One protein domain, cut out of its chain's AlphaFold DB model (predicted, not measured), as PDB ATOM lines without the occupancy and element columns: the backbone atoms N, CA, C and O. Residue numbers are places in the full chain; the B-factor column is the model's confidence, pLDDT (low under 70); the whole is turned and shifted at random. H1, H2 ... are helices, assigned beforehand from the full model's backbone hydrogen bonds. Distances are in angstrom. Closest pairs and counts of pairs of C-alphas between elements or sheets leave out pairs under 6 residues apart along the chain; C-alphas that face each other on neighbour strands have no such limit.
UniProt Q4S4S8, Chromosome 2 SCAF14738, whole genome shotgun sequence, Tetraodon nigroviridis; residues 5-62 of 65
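AT A GLANCE: This is residues 5 to 62 of the 65 residues of an uncharacterized protein of Tetraodon nigroviridis (UniProt Q4S4S8). A long helix, H1, sticks out as a free arm from a small head, in which a wide loop, residues 30 to 48, arcs round and folds back to a shorter helix, H2. The printed part has 58 residues with two named helices, H1 then H2, and no named strand; its class is all helix. The whole is extended, with a radius of gyration of the C-alphas of 18.2 A, and spans 56 by 23 by 15 A; the arm makes its length.

HOW THE PARTS SIT: Start at Val 5: H1, residues 5 to 25, is apart from H2, residues 49 to 60. Residues 5 to 29 stand free. In both helices every O i to N i+4 pair is within hydrogen-bond range.

IN THESE COORDINATES: Find C-alpha 5 at (20.472, 21.168, -7.664); from there H1 runs 30.2 A to C-alpha 25 at (41.101, 38.410, 6.022). H2 runs 17.2 A, ending at C-alpha 60 at (28.932, 54.912, 18.047).

THE WHOLE: The C-alphas farthest apart, of Val 5 and Thr 40, are 56.0 A apart. The link from H1 to H2, 23 residues, is long. The printed part has no cut, and no printed residue is under 70 in pLDDT.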
ATOM      1  N   VAL A   5      19.636  21.551  -8.817       85.75
ATOM      2  CA  VAL A   5      20.472  21.168  -7.664       85.75
ATOM      3  C   VAL A   5      21.915  21.640  -7.838       85.75
ATOM      4  O   VAL A   5      22.493  22.193  -6.910       85.75
ATOM      5  N   VAL A   6      22.473  21.477  -9.040       87.69
ATOM      6  CA  VAL A   6      23.846  21.891  -9.372       87.69
ATOM      7  C   VAL A   6      24.046  23.415  -9.301       87.69
ATOM      8  O   VAL A   6      24.994  23.847  -8.653       87.69
ATOM      9  N   PRO A   7      23.192  24.271  -9.899       88.88
ATOM     10  CA  PRO A   7      23.403  25.718  -9.810       88.88
ATOM     11  C   PRO A   7      23.224  26.263  -8.386       88.88
ATOM     12  O   PRO A   7      23.969  27.153  -7.979       88.88
ATOM     13  N   VAL A   8      22.282  25.722  -7.604       92.62
ATOM     14  CA  VAL A   8      22.046  26.173  -6.221       92.62
ATOM     15  C   VAL A   8      23.210  25.795  -5.305       92.62
ATOM     16  O   VAL A   8      23.632  26.619  -4.492       92.62
ATOM     17  N   SER A   9      23.767  24.588  -5.444       91.88
ATOM     18  CA  SER A   9      24.918  24.170  -4.639       91.88
ATOM     19  C   SER A   9      26.165  24.992  -4.963       91.88
ATOM     20  O   SER A   9      26.814  25.484  -4.044       91.88
ATOM     21  N   VAL A  10      26.449  25.232  -6.248       94.69
ATOM     22  CA  VAL A  10      27.571  26.080  -6.680       94.69
ATOM     23  C   VAL A  10      27.433  27.494  -6.119       94.69
ATOM     24  O   VAL A  10      28.393  28.032  -5.570       94.69
ATOM     25  N   PHE A  11      26.236  28.085  -6.190       95.56
ATOM     26  CA  PHE A  11      25.993  29.417  -5.641       95.56
ATOM     27  C   PHE A  11      26.225  29.465  -4.125       95.56
ATOM     28  O   PHE A  11      26.925  30.351  -3.634       95.56
ATOM     29  N   GLY A  12      25.697  28.483  -3.387       95.38
ATOM     30  CA  GLY A  12      25.900  28.370  -1.943       95.38
ATOM     31  C   GLY A  12      27.377  28.233  -1.564       95.38
ATOM     32  O   GLY A  12      27.842  28.920  -0.655       95.38
ATOM     33  N   THR A  13      28.137  27.408  -2.291       95.69
ATOM     34  CA  THR A  13      29.575  27.221  -2.053       95.69
ATOM     35  C   THR A  13      30.370  28.492  -2.331       95.69
ATOM     36  O   THR A  13      31.201  28.877  -1.509       95.69
ATOM     37  N   VAL A  14      30.110  29.182  -3.445       96.50
ATOM     38  CA  VAL A  14      30.814  30.428  -3.789       96.50
ATOM     39  C   VAL A  14      30.498  31.524  -2.775       96.50
ATOM     40  O   VAL A  14      31.414  32.173  -2.270       96.50
ATOM     41  N   PHE A  15      29.223  31.699  -2.421       96.12
ATOM     42  CA  PHE A  15      28.811  32.696  -1.437       96.12
ATOM     43  C   PHE A  15      29.402  32.402  -0.052       96.12
ATOM     44  O   PHE A  15      29.978  33.288   0.578       96.12
ATOM     45  N   GLY A  16      29.327  31.147   0.399       95.81
ATOM     46  CA  GLY A  16      29.917  30.716   1.664       95.81
ATOM     47  C   GLY A  16      31.429  30.941   1.707       95.81
ATOM     48  O   GLY A  16      31.935  31.525   2.665       95.81
ATOM     49  N   CYS A  17      32.147  30.561   0.647       95.50
ATOM     50  CA  CYS A  17      33.593  30.757   0.548       95.50
ATOM     51  C   CYS A  17      33.969  32.247   0.569       95.50
ATOM     52  O   CYS A  17      34.879  32.646   1.294       95.50
ATOM     53  N   ALA A  18      33.219  33.094  -0.143       94.69
ATOM     54  CA  ALA A  18      33.434  34.538  -0.144       94.69
ATOM     55  C   ALA A  18      33.236  35.162   1.250       94.69
ATOM     56  O   ALA A  18      34.041  35.993   1.675       94.69
ATOM     57  N   VAL A  19      32.195  34.751   1.983       93.94
ATOM     58  CA  VAL A  19      31.947  35.226   3.355       93.94
ATOM     59  C   VAL A  19      33.066  34.785   4.294       93.94
ATOM     60  O   VAL A  19      33.607  35.624   5.016       93.94
ATOM     61  N   LEU A  20      33.448  33.505   4.253       91.31
ATOM     62  CA  LEU A  20      34.518  32.962   5.090       91.31
ATOM     63  C   LEU A  20      35.840  33.682   4.826       91.31
ATOM     64  O   LEU A  20      36.473  34.171   5.764       91.31
ATOM     65  N   LEU A  21      36.216  33.832   3.555       92.38
ATOM     66  CA  LEU A  21      37.429  34.538   3.165       92.38
ATOM     67  C   LEU A  21      37.413  35.984   3.668       92.38
ATOM     68  O   LEU A  21      38.381  36.433   4.280       92.38
ATOM     69  N   LYS A  22      36.293  36.698   3.498       90.25
ATOM     70  CA  LYS A  22      36.141  38.059   4.024       90.25
ATOM     71  C   LYS A  22      36.376  38.095   5.532       90.25
ATOM     72  O   LYS A  22      37.108  38.960   5.994       90.25
ATOM     73  N   THR A  23      35.774  37.178   6.290       86.25
ATOM     74  CA  THR A  23      35.916  37.147   7.753       86.25
ATOM     75  C   THR A  23      37.315  36.759   8.218       86.25
ATOM     76  O   THR A  23      37.768  37.302   9.219       86.25
ATOM     77  N   HIS A  24      38.007  35.880   7.488       86.69
ATOM     78  CA  HIS A  24      39.376  35.466   7.804       86.69
ATOM     79  C   HIS A  24      40.412  36.547   7.480       86.69
ATOM     80  O   HIS A  24      41.412  36.652   8.182       86.69
ATOM     81  N   LEU A  25      40.182  37.345   6.433       88.56
ATOM     82  CA  LEU A  25      41.101  38.410   6.022       88.56
ATOM     83  C   LEU A  25      40.872  39.730   6.768       88.56
ATOM     84  O   LEU A  25      41.783  40.550   6.861       88.56
ATOM     85  N   THR A  26      39.672  39.976   7.296       83.88
ATOM     86  CA  THR A  26      39.432  41.153   8.140       83.88
ATOM     87  C   THR A  26      40.002  40.953   9.541       83.88
ATOM     88  O   THR A  26      39.820  39.898  10.140       83.88
ATOM     89  N   GLY A  27      40.644  41.989  10.086       83.12
ATOM     90  CA  GLY A  27      41.161  41.972  11.454       83.12
ATOM     91  C   GLY A  27      40.081  41.745  12.521       83.12
ATOM     92  O   GLY A  27      38.880  41.880  12.275       83.12
ATOM     93  N   GLY A  28      40.524  41.409  13.733       83.06
ATOM     94  CA  GLY A  28      39.637  41.180  14.873       83.06
ATOM     95  C   GLY A  28      38.851  42.430  15.285       83.06
ATOM     96  O   GLY A  28      39.304  43.563  15.126       83.06
ATOM     97  N   ARG A  29      37.660  42.224  15.854       84.25
ATOM     98  CA  ARG A  29      36.889  43.304  16.491       84.25
ATOM     99  C   ARG A  29      37.467  43.624  17.867       84.25
ATOM    100  O   ARG A  29      37.931  42.727  18.565       84.25
ATOM    101  N   CYS A  30      37.381  44.887  18.287       86.38
ATOM    102  CA  CYS A  30      37.737  45.277  19.649       86.38
ATOM    103  C   CYS A  30      36.780  44.594  20.652       86.38
ATOM    104  O   CYS A  30      35.583  44.889  20.619       86.38
ATOM    105  N   PRO A  31      37.260  43.711  21.553       87.94
ATOM    106  CA  PRO A  31      36.391  42.986  22.486       87.94
ATOM    107  C   PRO A  31      35.878  43.872  23.631       87.94
ATOM    108  O   PRO A  31      34.927  43.510  24.325       87.94
ATOM    109  N   SER A  32      36.501  45.036  23.842       89.81
ATOM    110  CA  SER A  32      36.122  45.958  24.908       89.81
ATOM    111  C   SER A  32      34.746  46.563  24.649       89.81
ATOM    112  O   SER A  32      34.535  47.261  23.653       89.81
ATOM    113  N   LYS A  33      33.836  46.356  25.605       90.06
ATOM    114  CA  LYS A  33      32.484  46.939  25.638       90.06
ATOM    115  C   LYS A  33      32.435  48.310  26.321       90.06
ATOM    116  O   LYS A  33      31.350  48.828  26.571       90.06
ATOM    117  N   ALA A  34      33.590  48.888  26.661       91.44
ATOM    118  CA  ALA A  34      33.646  50.192  27.306       91.44
ATOM    119  C   ALA A  34      32.984  51.259  26.419       91.44
ATOM    120  O   ALA A  34      33.284  51.372  25.224       91.44
ATOM    121  N   THR A  35      32.087  52.035  27.025       91.62
ATOM    122  CA  THR A  35      31.409  53.170  26.395       91.62
ATOM    123  C   THR A  35      32.011  54.480  26.892       91.62
ATOM    124  O   THR A  35      32.647  54.540  27.947       91.62
ATOM    125  N   ILE A  36      31.830  55.547  26.118       92.25
ATOM    126  CA  ILE A  36      32.401  56.871  26.409       92.25
ATOM    127  C   ILE A  36      31.323  57.955  26.397       92.25
ATOM    128  O   ILE A  36      31.556  59.086  25.973       92.25
ATOM    129  N   LYS A  37      30.130  57.595  26.881       93.75
ATOM    130  CA  LYS A  37      28.960  58.472  26.900       93.75
ATOM    131  C   LYS A  37      29.282  59.811  27.568       93.75
ATOM    132  O   LYS A  37      29.688  59.842  28.726       93.75
ATOM    133  N   GLY A  38      29.093  60.908  26.835       91.31
ATOM    134  CA  GLY A  38      29.267  62.269  27.355       91.31
ATOM    135  C   GLY A  38      30.719  62.735  27.507       91.31
ATOM    136  O   GLY A  38      30.937  63.849  27.979       91.31
ATOM    137  N   LYS A  39      31.703  61.925  27.095       92.69
ATOM    138  CA  LYS A  39      33.120  62.312  27.083       92.69
ATOM    139  C   LYS A  39      33.495  62.961  25.749       92.69
ATOM    140  O   LYS A  39      32.986  62.558  24.702       92.69
ATOM    141  N   THR A  40      34.421  63.915  25.800       94.38
ATOM    142  CA  THR A  40      35.042  64.543  24.624       94.38
ATOM    143  C   THR A  40      36.419  63.922  24.393       94.38
ATOM    144  O   THR A  40      37.201  63.797  25.334       94.38
ATOM    145  N   VAL A  41      36.716  63.522  23.155       93.88
ATOM    146  CA  VAL A  41      38.003  62.932  22.753       93.88
ATOM    147  C   VAL A  41      38.522  63.690  21.538       93.88
ATOM    148  O   VAL A  41      37.779  63.905  20.584       93.88
ATOM    149  N   ILE A  42      39.795  64.084  21.569       95.06
ATOM    150  CA  ILE A  42      40.473  64.727  20.439       95.06
ATOM    151  C   ILE A  42      41.198  63.644  19.638       95.06
ATOM    152  O   ILE A  42      41.982  62.881  20.198       95.06
ATOM    153  N   ILE A  43      40.939  63.586  18.331       94.75
ATOM    154  CA  ILE A  43      41.559  62.626  17.412       94.75
ATOM    155  C   ILE A  43      42.255  63.412  16.305       94.75
ATOM    156  O   ILE A  43      41.608  64.127  15.540       94.75
ATOM    157  N   THR A  44      43.573  63.277  16.205       95.88
ATOM    158  CA  THR A  44      44.349  63.842  15.096       95.88
ATOM    159  C   THR A  44      44.294  62.902  13.887       95.88
ATOM    160  O   THR A  44      44.159  61.688  14.031       95.88
ATOM    161  N   GLY A  45      44.339  63.450  12.667       96.19
ATOM    162  CA  GLY A  45      44.302  62.631  11.446       96.19
ATOM    163  C   GLY A  45      42.985  61.871  11.219       96.19
ATOM    164  O   GLY A  45      42.979  60.831  10.568       96.19
ATOM    165  N   ALA A  46      41.854  62.374  11.722       96.75
ATOM    166  CA  ALA A  46      40.552  61.698  11.649       96.75
ATOM    167  C   ALA A  46      39.876  61.712  10.258       96.75
ATOM    168  O   ALA A  46      38.747  61.245  10.109       96.75
ATOM    169  N   ASN A  47      40.538  62.252   9.232       96.50
ATOM    170  CA  ASN A  47      39.971  62.362   7.887       96.50
ATOM    171  C   ASN A  47      40.029  61.034   7.105       96.50
ATOM    172  O   ASN A  47      39.182  60.773   6.251       96.50
ATOM    173  N   THR A  48      41.018  60.179   7.386       96.00
ATOM    174  CA  THR A  48      41.248  58.915   6.666       96.00
ATOM    175  C   THR A  48      41.818  57.827   7.584       96.00
ATOM    176  O   THR A  48      42.101  58.061   8.762       96.00
ATOM    177  N   GLY A  49      41.962  56.614   7.039       95.62
ATOM    178  CA  GLY A  49      42.661  55.505   7.687       95.62
ATOM    179  C   GLY A  49      42.136  55.171   9.085       95.62
ATOM    180  O   GLY A  49      40.934  55.207   9.348       95.62
ATOM    181  N   ILE A  50      43.065  54.851   9.988       93.94
ATOM    182  CA  ILE A  50      42.761  54.408  11.355       93.94
ATOM    183  C   ILE A  50      42.110  55.530  12.172       93.94
ATOM    184  O   ILE A  50      41.184  55.263  12.933       93.94
ATOM    185  N   GLY A  51      42.540  56.784  11.991       95.94
ATOM    186  CA  GLY A  51      41.977  57.926  12.716       95.94
ATOM    187  C   GLY A  51      40.485  58.113  12.431       95.94
ATOM    188  O   GLY A  51      39.700  58.333  13.355       95.94
ATOM    189  N   LYS A  52      40.074  57.956  11.167       96.31
ATOM    190  CA  LYS A  52      38.662  58.016  10.764       96.31
ATOM    191  C   LYS A  52      37.836  56.888  11.373       96.31
ATOM    192  O   LYS A  52      36.765  57.144  11.923       96.31
ATOM    193  N   GLU A  53      38.319  55.650  11.288       94.69
ATOM    194  CA  GLU A  53      37.592  54.501  11.838       94.69
ATOM    195  C   GLU A  53      37.517  54.560  13.371       94.69
ATOM    196  O   GLU A  53      36.467  54.271  13.941       94.69
ATOM    197  N   ALA A  54      38.567  55.043  14.044       93.94
ATOM    198  CA  ALA A  54      38.546  55.292  15.482       93.94
ATOM    199  C   ALA A  54      37.508  56.362  15.857       93.94
ATOM    200  O   ALA A  54      36.713  56.145  16.770       93.94
ATOM    201  N   ALA A  55      37.455  57.485  15.132       95.12
ATOM    202  CA  ALA A  55      36.443  58.518  15.355       95.12
ATOM    203  C   ALA A  55      35.017  57.975  15.171       95.12
ATOM    204  O   ALA A  55      34.131  58.254  15.982       95.12
ATOM    205  N   ARG A  56      34.806  57.147  14.142       94.50
ATOM    206  CA  ARG A  56      33.517  56.510  13.852       94.50
ATOM    207  C   ARG A  56      33.095  55.524  14.943       94.50
ATOM    208  O   ARG A  56      31.953  55.583  15.395       94.50
ATOM    209  N   GLU A  57      33.997  54.648  15.373       93.88
ATOM    210  CA  GLU A  57      33.754  53.673  16.443       93.88
ATOM    211  C   GLU A  57      33.450  54.380  17.776       93.88
ATOM    212  O   GLU A  57      32.495  54.040  18.474       93.88
ATOM    213  N   LEU A  58      34.212  55.422  18.116       94.19
ATOM    214  CA  LEU A  58      34.008  56.199  19.339       94.19
ATOM    215  C   LEU A  58      32.689  56.990  19.311       94.19
ATOM    216  O   LEU A  58      31.977  57.023  20.318       94.19
ATOM    217  N   ALA A  59      32.299  57.544  18.158       93.31
ATOM    218  CA  ALA A  59      30.992  58.177  17.976       93.31
ATOM    219  C   ALA A  59      29.828  57.205  18.234       93.31
ATOM    220  O   ALA A  59      28.866  57.565  18.914       93.31
ATOM    221  N   GLN A  60      29.931  55.954  17.768       92.56
ATOM    222  CA  GLN A  60      28.932  54.912  18.047       92.56
ATOM    223  C   GLN A  60      28.872  54.535  19.536       92.56
ATOM    224  O   GLN A  60      27.813  54.172  20.042       92.56
ATOM    225  N   ARG A  61      29.985  54.679  20.266       94.00
ATOM    226  CA  ARG A  61      30.095  54.402  21.711       94.00
ATOM    227  C   ARG A  61      29.650  55.561  22.614       94.00
ATOM    228  O   ARG A  61      29.859  55.501  23.831       94.00
ATOM    229  N   GLY A  62      29.027  56.597  22.050       91.44
ATOM    230  CA  GLY A  62      28.420  57.699  22.800       91.44
ATOM    231  C   GLY A  62      29.334  58.898  23.050       91.44
ATOM    232  O   GLY A  62      29.032  59.697  23.940       91.44
TER     233      GLY A  62